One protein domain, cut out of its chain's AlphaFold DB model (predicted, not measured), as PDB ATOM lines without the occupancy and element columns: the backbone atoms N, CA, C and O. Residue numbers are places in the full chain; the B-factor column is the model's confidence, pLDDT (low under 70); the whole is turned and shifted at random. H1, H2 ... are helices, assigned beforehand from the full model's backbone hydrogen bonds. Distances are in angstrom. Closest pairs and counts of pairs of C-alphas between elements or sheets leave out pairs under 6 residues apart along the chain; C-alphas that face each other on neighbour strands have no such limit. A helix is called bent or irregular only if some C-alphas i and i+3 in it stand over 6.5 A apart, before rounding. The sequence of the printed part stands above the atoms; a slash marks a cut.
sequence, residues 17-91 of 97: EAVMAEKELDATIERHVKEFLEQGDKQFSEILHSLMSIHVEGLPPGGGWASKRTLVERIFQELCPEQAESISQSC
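This is residues 17 to 91 of the 97 residues of the protein "protein phosphatase 1A-like" of Diabrotica virgifera virgifera (western corn rootworm) (UniProt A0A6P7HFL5). One long helix, H1, makes the long axis of the model, and two shorter helices, H2 and H3, cross it steeply, meeting it within its residues 26 to 37. A short last helix, H4, packs on H2 and is apart from H1, and the link of residues 54 to 63 swings out from H2 toward the first half of H1 before H3 begins. The printed part has 75 residues, with four named helices in the order H1, H2, H3, H4 and no named strand; the class is all helix. The whole is compact, with a radius of gyration of the C-alphas of 12.1 A, but elongated in outline, spanning 37 by 23 by 21 A.

H1, residues 17 to 39, touches H2, residues 44 to 53, with its residues 32 to 37 alone. The closest C-alphas are those of Phe 36 and Ile 47, 6.4 A apart, and the two helices run opposite ways at a steep tilt of 63 degrees. H1 also touches H3, residues 64 to 79, with residues 26 to 33 of H1 and 71 to 76 of H3 alone. Their closest C-alphas, those of Glu 30 and Ile 75, are 6.7 A apart, and they run the same way at a steep tilt of 56 degrees. H2 and H3 form a helical hairpin, run opposite ways at a steep tilt of 44 degrees, and only just touch, with 3 pairs of C-alphas within 8 A; the closest are those of Met 52 and Trp 65, 7.1 A apart. H4, residues 85 to 90, touches H2, running the same way at a steep tilt of 48 degrees, with the C-alphas of Phe 44 and Ile 87 closest at 5.6 A. H3 and H4 are close but not clearly touching: their closest C-alphas, those of Glu 73 and Ile 87, are 7.0 A apart. H1 and H4 are apart. In H1 and H2 every O i to N i+4 pair is within hydrogen-bond range; in H3 9 of 12 are, and in H4 0 of 2, beside 3 of 3 O i to N i+3 pairs.

H1 begins at C-alpha 17, (37.455, -30.935, 10.004), and measures 33.1 A from first to last C-alpha. H2 measures 14.3 A. H3 measures 23.1 A and has a kink of 42 degrees near residue 71; it is irregular, with C-alphas 67 and 70 being 7.4 A apart. H4 ends at C-alpha 90, (6.396, -42.334, 7.831).

The two C-alphas farthest apart, those of Glu 17 and Glu 82, are 36.9 A apart. The printed part has no cut. The links from H1 to H2 and from H3 to H4 are tight, and the one from H2 to H3 is short. The mean pLDDT of the printed part is 89.8, and residues 88 to 91 are under 70.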
ATOM      1  N   GLU A  17      37.512 -29.475  10.014       96.31
ATOM      2  CA  GLU A  17      37.455 -30.935  10.004       96.31
ATOM      3  C   GLU A  17      36.025 -31.435  10.234       96.31
ATOM      4  O   GLU A  17      35.562 -32.304   9.501       96.31
ATOM      5  N   ALA A  18      35.292 -30.851  11.191       95.56
ATOM      6  CA  ALA A  18      33.900 -31.220  11.452       95.56
ATOM      7  C   ALA A  18      32.985 -30.872  10.268       95.56
ATOM      8  O   ALA A  18      32.100 -31.647   9.917       95.56
ATOM      9  N   VAL A  19      33.223 -29.731   9.613       96.19
ATOM     10  CA  VAL A  19      32.469 -29.327   8.415       96.19
ATOM     11  C   VAL A  19      32.753 -30.260   7.237       96.19
ATOM     12  O   VAL A  19      31.849 -30.560   6.459       96.19
ATOM     13  N   MET A  20      34.000 -30.703   7.074       96.94
ATOM     14  CA  MET A  20      34.373 -31.644   6.019       96.94
ATOM     15  C   MET A  20      33.768 -33.030   6.269       96.94
ATOM     16  O   MET A  20      33.144 -33.575   5.364       96.94
ATOM     17  N   ALA A  21      33.858 -33.539   7.500       96.00
ATOM     18  CA  ALA A  21      33.263 -34.817   7.889       96.00
ATOM     19  C   ALA A  21      31.738 -34.837   7.686       96.00
ATOM     20  O   ALA A  21      31.194 -35.813   7.177       96.00
ATOM     21  N   GLU A  22      31.051 -33.736   8.010       96.31
ATOM     22  CA  GLU A  22      29.609 -33.600   7.777       96.31
ATOM     23  C   GLU A  22      29.258 -33.705   6.284       96.31
ATOM     24  O   GLU A  22      28.329 -34.415   5.910       96.31
ATOM     25  N   LYS A  23      30.044 -33.060   5.411       96.62
ATOM     26  CA  LYS A  23      29.842 -33.134   3.955       96.62
ATOM     27  C   LYS A  23      30.103 -34.529   3.392       96.62
ATOM     28  O   LYS A  23      29.383 -34.965   2.497       96.62
ATOM     29  N   GLU A  24      31.138 -35.210   3.878       97.19
ATOM     30  CA  GLU A  24      31.460 -36.579   3.458       97.19
ATOM     31  C   GLU A  24      30.359 -37.564   3.864       97.19
ATOM     32  O   GLU A  24      29.958 -38.421   3.067       97.19
ATOM     33  N   LEU A  25      29.817 -37.402   5.072       96.75
ATOM     34  CA  LEU A  25      28.677 -38.178   5.540       96.75
ATOM     35  C   LEU A  25      27.434 -37.925   4.681       96.75
ATOM     36  O   LEU A  25      26.798 -38.881   4.240       96.75
ATOM     37  N   ASP A  26      27.113 -36.663   4.398       97.06
ATOM     38  CA  ASP A  26      25.949 -36.308   3.581       97.06
ATOM     39  C   ASP A  26      26.037 -36.918   2.172       97.06
ATOM     40  O   ASP A  26      25.069 -37.511   1.692       97.06
ATOM     41  N   ALA A  27      27.217 -36.867   1.544       96.94
ATOM     42  CA  ALA A  27      27.460 -37.497   0.245       96.94
ATOM     43  C   ALA A  27      27.341 -39.032   0.302       96.94
ATOM     44  O   ALA A  27      26.832 -39.662  -0.628       96.94
ATOM     45  N   THR A  28      27.786 -39.647   1.402       96.69
ATOM     46  CA  THR A  28      27.661 -41.096   1.621       96.69
ATOM     47  C   THR A  28      26.198 -41.512   1.757       96.69
ATOM     48  O   THR A  28      25.777 -42.490   1.136       96.69
ATOM     49  N   ILE A  29      25.407 -40.750   2.517       96.38
ATOM     50  CA  ILE A  29      23.964 -40.973   2.670       96.38
ATOM     51  C   ILE A  29      23.264 -40.826   1.316       96.38
ATOM     52  O   ILE A  29      22.480 -41.696   0.942       96.38
ATOM     53  N   GLU A  30      23.581 -39.780   0.549       96.12
ATOM     54  CA  GLU A  30      23.010 -39.565  -0.786       96.12
ATOM     55  C   GLU A  30      23.288 -40.735  -1.733       96.12
ATOM     56  O   GLU A  30      22.389 -41.177  -2.452       96.12
ATOM     57  N   ARG A  31      24.511 -41.276  -1.706       96.00
ATOM     58  CA  ARG A  31      24.869 -42.454  -2.498       96.00
ATOM     59  C   ARG A  31      24.007 -43.663  -2.135       96.00
ATOM     60  O   ARG A  31      23.460 -44.294  -3.032       96.00
ATOM     61  N   HIS A  32      23.845 -43.955  -0.848       95.69
ATOM     62  CA  HIS A  32      23.046 -45.100  -0.411       95.69
ATOM     63  C   HIS A  32      21.556 -44.943  -0.724       95.69
ATOM     64  O   HIS A  32      20.927 -45.905  -1.152       95.69
ATOM     65  N   VAL A  33      20.993 -43.737  -0.588       95.00
ATOM     66  CA  VAL A  33      19.601 -43.474  -0.993       95.00
ATOM     67  C   VAL A  33      19.397 -43.787  -2.476       95.00
ATOM     68  O   VAL A  33      18.429 -44.456  -2.829       95.00
ATOM     69  N   LYS A  34      20.323 -43.353  -3.341       94.69
ATOM     70  CA  LYS A  34      20.277 -43.665  -4.778       94.69
ATOM     71  C   LYS A  34      20.385 -45.167  -5.040       94.69
ATOM     72  O   LYS A  34      19.593 -45.698  -5.808       94.69
ATOM     73  N   GLU A  35      21.314 -45.849  -4.371       95.25
ATOM     74  CA  GLU A  35      21.482 -47.302  -4.495       95.25
ATOM     75  C   GLU A  35      20.198 -48.062  -4.110       95.25
ATOM     76  O   GLU A  35      19.804 -48.986  -4.818       95.25
ATOM     77  N   PHE A  36      19.505 -47.662  -3.039       94.38
ATOM     78  CA  PHE A  36      18.254 -48.308  -2.623       94.38
ATOM     79  C   PHE A  36      17.087 -48.035  -3.579       94.38
ATOM     80  O   PHE A  36      16.325 -48.951  -3.897       94.38
ATOM     81  N   LEU A  37      16.996 -46.817  -4.122       91.62
ATOM     82  CA  LEU A  37      16.029 -46.494  -5.176       91.62
ATOM     83  C   LEU A  37      16.232 -47.364  -6.427       91.62
ATOM     84  O   LEU A  37      15.266 -47.858  -7.010       91.62
ATOM     85  N   GLU A  38      17.485 -47.590  -6.828       92.06
ATOM     86  CA  GLU A  38      17.824 -48.458  -7.963       92.06
ATOM     87  C   GLU A  38      17.525 -49.940  -7.685       92.06
ATOM     88  O   GLU A  38      17.158 -50.678  -8.602       92.06
ATOM     89  N   GLN A  39      17.636 -50.376  -6.427       90.38
ATOM     90  CA  GLN A  39      17.303 -51.740  -5.993       90.38
ATOM     91  C   GLN A  39      15.793 -52.003  -5.910       90.38
ATOM     92  O   GLN A  39      15.380 -53.163  -5.855       90.38
ATOM     93  N   GLY A  40      14.973 -50.952  -5.983       86.19
ATOM     94  CA  GLY A  40      13.522 -51.054  -6.087       86.19
ATOM     95  C   GLY A  40      12.751 -50.602  -4.852       86.19
ATOM     96  O   GLY A  40      11.527 -50.757  -4.865       86.19
ATOM     97  N   ASP A  41      13.414 -50.024  -3.845       83.88
ATOM     98  CA  ASP A  41      12.729 -49.337  -2.747       83.88
ATOM     99  C   ASP A  41      12.000 -48.119  -3.335       83.88
ATOM    100  O   ASP A  41      12.599 -47.282  -4.011       83.88
ATOM    101  N   LYS A  42      10.682 -48.032  -3.128       83.12
ATOM    102  CA  LYS A  42       9.841 -46.964  -3.719       83.12
ATOM    103  C   LYS A  42       9.179 -46.089  -2.675       83.12
ATOM    104  O   LYS A  42       8.587 -45.064  -3.010       83.12
ATOM    105  N   GLN A  43       9.215 -46.512  -1.419       89.88
ATOM    106  CA  GLN A  43       8.638 -45.762  -0.320       89.88
ATOM    107  C   GLN A  43       9.737 -45.227   0.579       89.88
ATOM    108  O   GLN A  43      10.743 -45.884   0.846       89.88
ATOM    109  N   PHE A  44       9.507 -44.034   1.113       90.44
ATOM    110  CA  PHE A  44      10.460 -43.398   2.007       90.44
ATOM    111  C   PHE A  44      10.744 -44.229   3.276       90.44
ATOM    112  O   PHE A  44      11.874 -44.263   3.763       90.44
ATOM    113  N   SER A  45       9.744 -44.946   3.800       90.12
ATOM    114  CA  SER A  45       9.893 -45.847   4.953       90.12
ATOM    115  C   SER A  45      10.809 -47.045   4.674       90.12
ATOM    116  O   SER A  45      11.585 -47.417   5.555       90.12
ATOM    117  N   GLU A  46      10.747 -47.618   3.469       91.25
ATOM    118  CA  GLU A  46      11.614 -48.720   3.027       91.25
ATOM    119  C   GLU A  46      13.068 -48.247   2.991       91.25
ATOM    120  O   GLU A  46      13.918 -48.840   3.651       91.25
ATOM    121  N   ILE A  47      13.322 -47.094   2.364       92.75
ATOM    122  CA  ILE A  47      14.664 -46.501   2.304       92.75
ATOM    123  C   ILE A  47      15.211 -46.191   3.693       92.75
ATOM    124  O   ILE A  47      16.368 -46.494   3.976       92.75
ATOM    125  N   LEU A  48      14.404 -45.607   4.583       92.00
ATOM    126  CA  LEU A  48      14.841 -45.347   5.954       92.00
ATOM    127  C   LEU A  48      15.205 -46.637   6.694       92.00
ATOM    128  O   LEU A  48      16.201 -46.662   7.416       92.00
ATOM    129  N   HIS A  49      14.420 -47.700   6.523       91.12
ATOM    130  CA  HIS A  49      14.713 -48.994   7.130       91.12
ATOM    131  C   HIS A  49      16.001 -49.609   6.553       91.12
ATOM    132  O   HIS A  49      16.865 -50.046   7.317       91.12
ATOM    133  N   SER A  50      16.172 -49.574   5.229       93.31
ATOM    134  CA  SER A  50      17.385 -50.017   4.533       93.31
ATOM    135  C   SER A  50      18.622 -49.239   5.003       93.31
ATOM    136  O   SER A  50      19.633 -49.847   5.362       93.31
ATOM    137  N   LEU A  51      18.525 -47.911   5.138       92.25
ATOM    138  CA  LEU A  51      19.587 -47.060   5.692       92.25
ATOM    139  C   LEU A  51      19.912 -47.391   7.154       92.25
ATOM    140  O   LEU A  51      21.076 -47.448   7.534       92.25
ATOM    141  N   MET A  52      18.905 -47.647   7.990       90.19
ATOM    142  CA  MET A  52      19.133 -48.027   9.389       90.19
ATOM    143  C   MET A  52      19.766 -49.417   9.538       90.19
ATOM    144  O   MET A  52      20.392 -49.689  10.563       90.19
ATOM    145  N   SER A  53      19.623 -50.284   8.532       90.56
ATOM    146  CA  SER A  53      20.239 -51.616   8.519       90.56
ATOM    147  C   SER A  53      21.732 -51.601   8.165       90.56
ATOM    148  O   SER A  53      22.452 -52.536   8.524       90.56
ATOM    149  N   ILE A  54      22.216 -50.546   7.497       91.44
ATOM    150  CA  ILE A  54      23.636 -50.390   7.170       91.44
ATOM    151  C   ILE A  54      24.391 -49.676   8.293       91.44
ATOM    152  O   ILE A  54      23.872 -48.797   8.984       91.44
ATOM    153  N   HIS A  55      25.660 -50.041   8.463       88.00
ATOM    154  CA  HIS A  55      26.549 -49.332   9.372       88.00
ATOM    155  C   HIS A  55      27.209 -48.163   8.639       88.00
ATOM    156  O   HIS A  55      28.006 -48.375   7.727       88.00
ATOM    157  N   VAL A  56      26.877 -46.937   9.046       90.44
ATOM    158  CA  VAL A  56      27.494 -45.704   8.541       90.44
ATOM    159  C   VAL A  56      28.245 -45.036   9.684       90.44
ATOM    160  O   VAL A  56      27.669 -44.730  10.731       90.44
ATOM    161  N   GLU A  57      29.545 -44.830   9.491       90.62
ATOM    162  CA  GLU A  57      30.387 -44.105  10.439       90.62
ATOM    163  C   GLU A  57      30.124 -42.593  10.372       90.62
ATOM    164  O   GLU A  57      29.623 -42.070   9.381       90.62
ATOM    165  N   GLY A  58      30.462 -41.871  11.442       91.94
ATOM    166  CA  GLY A  58      30.383 -40.406  11.465       91.94
ATOM    167  C   GLY A  58      28.998 -39.820  11.750       91.94
ATOM    168  O   GLY A  58      28.875 -38.599  11.818       91.94
ATOM    169  N   LEU A  59      27.966 -40.647  11.969       93.44
ATOM    170  CA  LEU A  59      26.639 -40.161  12.363       93.44
ATOM    171  C   LEU A  59      26.706 -39.265  13.618       93.44
ATOM    172  O   LEU A  59      27.458 -39.578  14.550       93.44
ATOM    173  N   PRO A  60      25.890 -38.191  13.699       92.38
ATOM    174  CA  PRO A  60      25.919 -37.285  14.840       92.38
ATOM    175  C   PRO A  60      25.675 -38.022  16.167       92.38
ATOM    176  O   PRO A  60      24.690 -38.762  16.289       92.38
ATOM    177  N   PRO A  61      26.534 -37.828  17.185       90.44
ATOM    178  CA  PRO A  61      26.392 -38.517  18.459       90.44
ATOM    179  C   PRO A  61      25.062 -38.145  19.128       90.44
ATOM    180  O   PRO A  61      24.651 -36.985  19.141       90.44
ATOM    181  N   GLY A  62      24.365 -39.146  19.666       90.44
ATOM    182  CA  GLY A  62      23.031 -39.007  20.260       90.44
ATOM    183  C   GLY A  62      21.895 -38.893  19.236       90.44
ATOM    184  O   GLY A  62      20.886 -39.574  19.382       90.44
ATOM    185  N   GLY A  63      22.066 -38.080  18.190       86.81
ATOM    186  CA  GLY A  63      21.049 -37.855  17.156       86.81
ATOM    187  C   GLY A  63      20.910 -38.988  16.132       86.81
ATOM    188  O   GLY A  63      19.808 -39.223  15.634       86.81
ATOM    189  N   GLY A  64      22.002 -39.689  15.809       91.12
ATOM    190  CA  GLY A  64      22.010 -40.826  14.881       91.12
ATOM    191  C   GLY A  64      21.303 -40.537  13.548       91.12
ATOM    192  O   GLY A  64      21.315 -39.409  13.050       91.12
ATOM    193  N   TRP A  65      20.622 -41.544  12.994       90.81
ATOM    194  CA  TRP A  65      19.827 -41.410  11.765       90.81
ATOM    195  C   TRP A  65      18.681 -40.400  11.874       90.81
ATOM    196  O   TRP A  65      18.370 -39.726  10.893       90.81
ATOM    197  N   ALA A  66      18.088 -40.231  13.060       90.00
ATOM    198  CA  ALA A  66      17.001 -39.273  13.260       90.00
ATOM    199  C   ALA A  66      17.449 -37.835  12.950       90.00
ATOM    200  O   ALA A  66      16.703 -37.078  12.331       90.00
ATOM    201  N   SER A  67      18.693 -37.481  13.293       92.06
ATOM    202  CA  SER A  67      19.265 -36.163  12.984       92.06
ATOM    203  C   SER A  67      19.499 -35.913  11.489       92.06
ATOM    204  O   SER A  67      19.526 -34.763  11.058       92.06
ATOM    205  N   LYS A  68      19.622 -36.979  10.690       94.44
ATOM    206  CA  LYS A  68      19.845 -36.918   9.238       94.44
ATOM    207  C   LYS A  68      18.577 -37.135   8.419       94.44
ATOM    208  O   LYS A  68      18.614 -37.007   7.200       94.44
ATOM    209  N   ARG A  69      17.439 -37.407   9.061       92.56
ATOM    210  CA  ARG A  69      16.165 -37.677   8.386       92.56
ATOM    211  C   ARG A  69      15.794 -36.591   7.374       92.56
ATOM    212  O   ARG A  69      15.470 -36.923   6.244       92.56
ATOM    213  N   THR A  70      15.913 -35.315   7.739       92.38
ATOM    214  CA  THR A  70      15.580 -34.188   6.849       92.38
ATOM    215  C   THR A  70      16.434 -34.159   5.579       92.38
ATOM    216  O   THR A  70      15.943 -33.788   4.516       92.38
ATOM    217  N   LEU A  71      17.702 -34.575   5.663       95.00
ATOM    218  CA  LEU A  71      18.556 -34.715   4.485       95.00
ATOM    219  C   LEU A  71      18.034 -35.829   3.570       95.00
ATOM    220  O   LEU A  71      17.883 -35.610   2.371       95.00
ATOM    221  N   VAL A  72      17.714 -36.995   4.139       94.50
ATOM    222  CA  VAL A  72      17.164 -38.134   3.383       94.50
ATOM    223  C   VAL A  72      15.830 -37.760   2.733       94.50
ATOM    224  O   VAL A  72      15.629 -38.054   1.559       94.50
ATOM    225  N   GLU A  73      14.944 -37.066   3.456       93.69
ATOM    226  CA  GLU A  73      13.664 -36.563   2.930       93.69
ATOM    227  C   GLU A  73      13.884 -35.671   1.714       93.69
ATOM    228  O   GLU A  73      13.258 -35.874   0.677       93.69
ATOM    229  N   ARG A  74      14.812 -34.717   1.819       94.12
ATOM    230  CA  ARG A  74      15.134 -33.809   0.723       94.12
ATOM    231  C   ARG A  74      15.658 -34.559  -0.503       94.12
ATOM    232  O   ARG A  74      15.162 -34.330  -1.601       94.12
ATOM    233  N   ILE A  75      16.626 -35.456  -0.320       94.50
ATOM    234  CA  ILE A  75      17.205 -36.244  -1.419       94.50
ATOM    235  C   ILE A  75      16.117 -37.089  -2.088       94.50
ATOM    236  O   ILE A  75      16.013 -37.119  -3.311       94.50
ATOM    237  N   PHE A  76      15.266 -37.737  -1.293       93.06
ATOM    238  CA  PHE A  76      14.169 -38.545  -1.808       93.06
ATOM    239  C   PHE A  76      13.147 -37.710  -2.593       93.06
ATOM    240  O   PHE A  76      12.730 -38.124  -3.670       93.06
ATOM    241  N   GLN A  77      12.779 -36.517  -2.111       92.31
ATOM    242  CA  GLN A  77      11.891 -35.599  -2.840       92.31
ATOM    243  C   GLN A  77      12.489 -35.139  -4.173       92.31
ATOM    244  O   GLN A  77      11.765 -35.020  -5.159       92.31
ATOM    245  N   GLU A  78      13.798 -34.879  -4.203       92.38
ATOM    246  CA  GLU A  78      14.507 -34.459  -5.415       92.38
ATOM    247  C   GLU A  78      14.602 -35.601  -6.448       92.38
ATOM    248  O   GLU A  78      14.481 -35.350  -7.647       92.38
ATOM    249  N   LEU A  79      14.775 -36.851  -6.003       90.75
ATOM    250  CA  LEU A  79      14.912 -38.019  -6.886       90.75
ATOM    251  C   LEU A  79      13.572 -38.646  -7.297       90.75
ATOM    252  O   LEU A  79      13.450 -39.170  -8.405       90.75
ATOM    253  N   CYS A  80      12.566 -38.608  -6.422       88.69
ATOM    254  CA  CYS A  80      11.278 -39.282  -6.595       88.69
ATOM    255  C   CYS A  80      10.104 -38.373  -6.190       88.69
ATOM    256  O   CYS A  80       9.379 -38.668  -5.234       88.69
ATOM    257  N   PRO A  81       9.858 -37.277  -6.930       85.00
ATOM    258  CA  PRO A  81       8.833 -36.296  -6.570       85.00
ATOM    259  C   PRO A  81       7.416 -36.891  -6.531       85.00
ATOM    260  O   PRO A  81       6.605 -36.484  -5.703       85.00
ATOM    261  N   GLU A  82       7.121 -37.893  -7.366       83.56
ATOM    262  CA  GLU A  82       5.818 -38.582  -7.387       83.56
ATOM    263  C   GLU A  82       5.537 -39.387  -6.109       83.56
ATOM    264  O   GLU A  82       4.387 -39.673  -5.791       83.56
ATOM    265  N   GLN A  83       6.582 -39.748  -5.359       81.44
ATOM    266  CA  GLN A  83       6.491 -40.567  -4.148       81.44
ATOM    267  C   GLN A  83       6.612 -39.724  -2.871       81.44
ATOM    268  O   GLN A  83       6.606 -40.277  -1.768       81.44
ATOM    269  N   ALA A  84       6.686 -38.392  -2.989       77.50
ATOM    270  CA  ALA A  84       6.867 -37.477  -1.863       77.50
ATOM    271  C   ALA A  84       5.758 -37.588  -0.798       77.50
ATOM    272  O   ALA A  84       6.015 -37.350   0.381       77.50
ATOM    273  N   GLU A  85       4.550 -38.024  -1.171       75.44
ATOM    274  CA  GLU A  85       3.451 -38.280  -0.225       75.44
ATOM    275  C   GLU A  85       3.761 -39.416   0.770       75.44
ATOM    276  O   GLU A  85       3.270 -39.399   1.902       75.44
ATOM    277  N   SER A  86       4.629 -40.371   0.403       79.25
ATOM    278  CA  SER A  86       5.048 -41.464   1.299       79.25
ATOM    279  C   SER A  86       5.853 -40.972   2.510       79.25
ATOM    280  O   SER A  86       5.903 -41.642   3.543       79.25
ATOM    281  N   ILE A  87       6.429 -39.767   2.432       79.81
ATOM    282  CA  ILE A  87       7.183 -39.155   3.532       79.81
ATOM    283  C   ILE A  87       6.248 -38.854   4.704       79.81
ATOM    284  O   ILE A  87       6.560 -39.206   5.843       79.81
ATOM    285  N   SER A  88       5.074 -38.274   4.433       69.38
ATOM    286  CA  SER A  88       4.101 -37.897   5.464       69.38
ATOM    287  C   SER A  88       3.588 -39.104   6.255       69.38
ATOM    288  O   SER A  88       3.405 -39.000   7.464       69.38
ATOM    289  N   GLN A  89       3.444 -40.265   5.609       59.84
ATOM    290  CA  GLN A  89       2.986 -41.509   6.248       59.84
ATOM    291  C   GLN A  89       4.023 -42.110   7.211       59.84
ATOM    292  O   GLN A  89       3.680 -42.823   8.150       59.84
ATOM    293  N   SER A  90       5.306 -41.813   6.999       59.38
ATOM    294  CA  SER A  90       6.396 -42.334   7.831       59.38
ATOM    295  C   SER A  90       6.650 -41.520   9.111       59.38
ATOM    296  O   SER A  90       7.360 -41.992   9.999       59.38
ATOM    297  N   CYS A  91       6.109 -40.299   9.215       54.88
ATOM    298  CA  CYS A  91       6.252 -39.437  10.396       54.88
ATOM    299  C   CYS A  91       5.373 -39.888  11.576       54.88
ATOM    300  O   CYS A  91       5.726 -39.633  12.729       54.88
TER     301      CYS A  91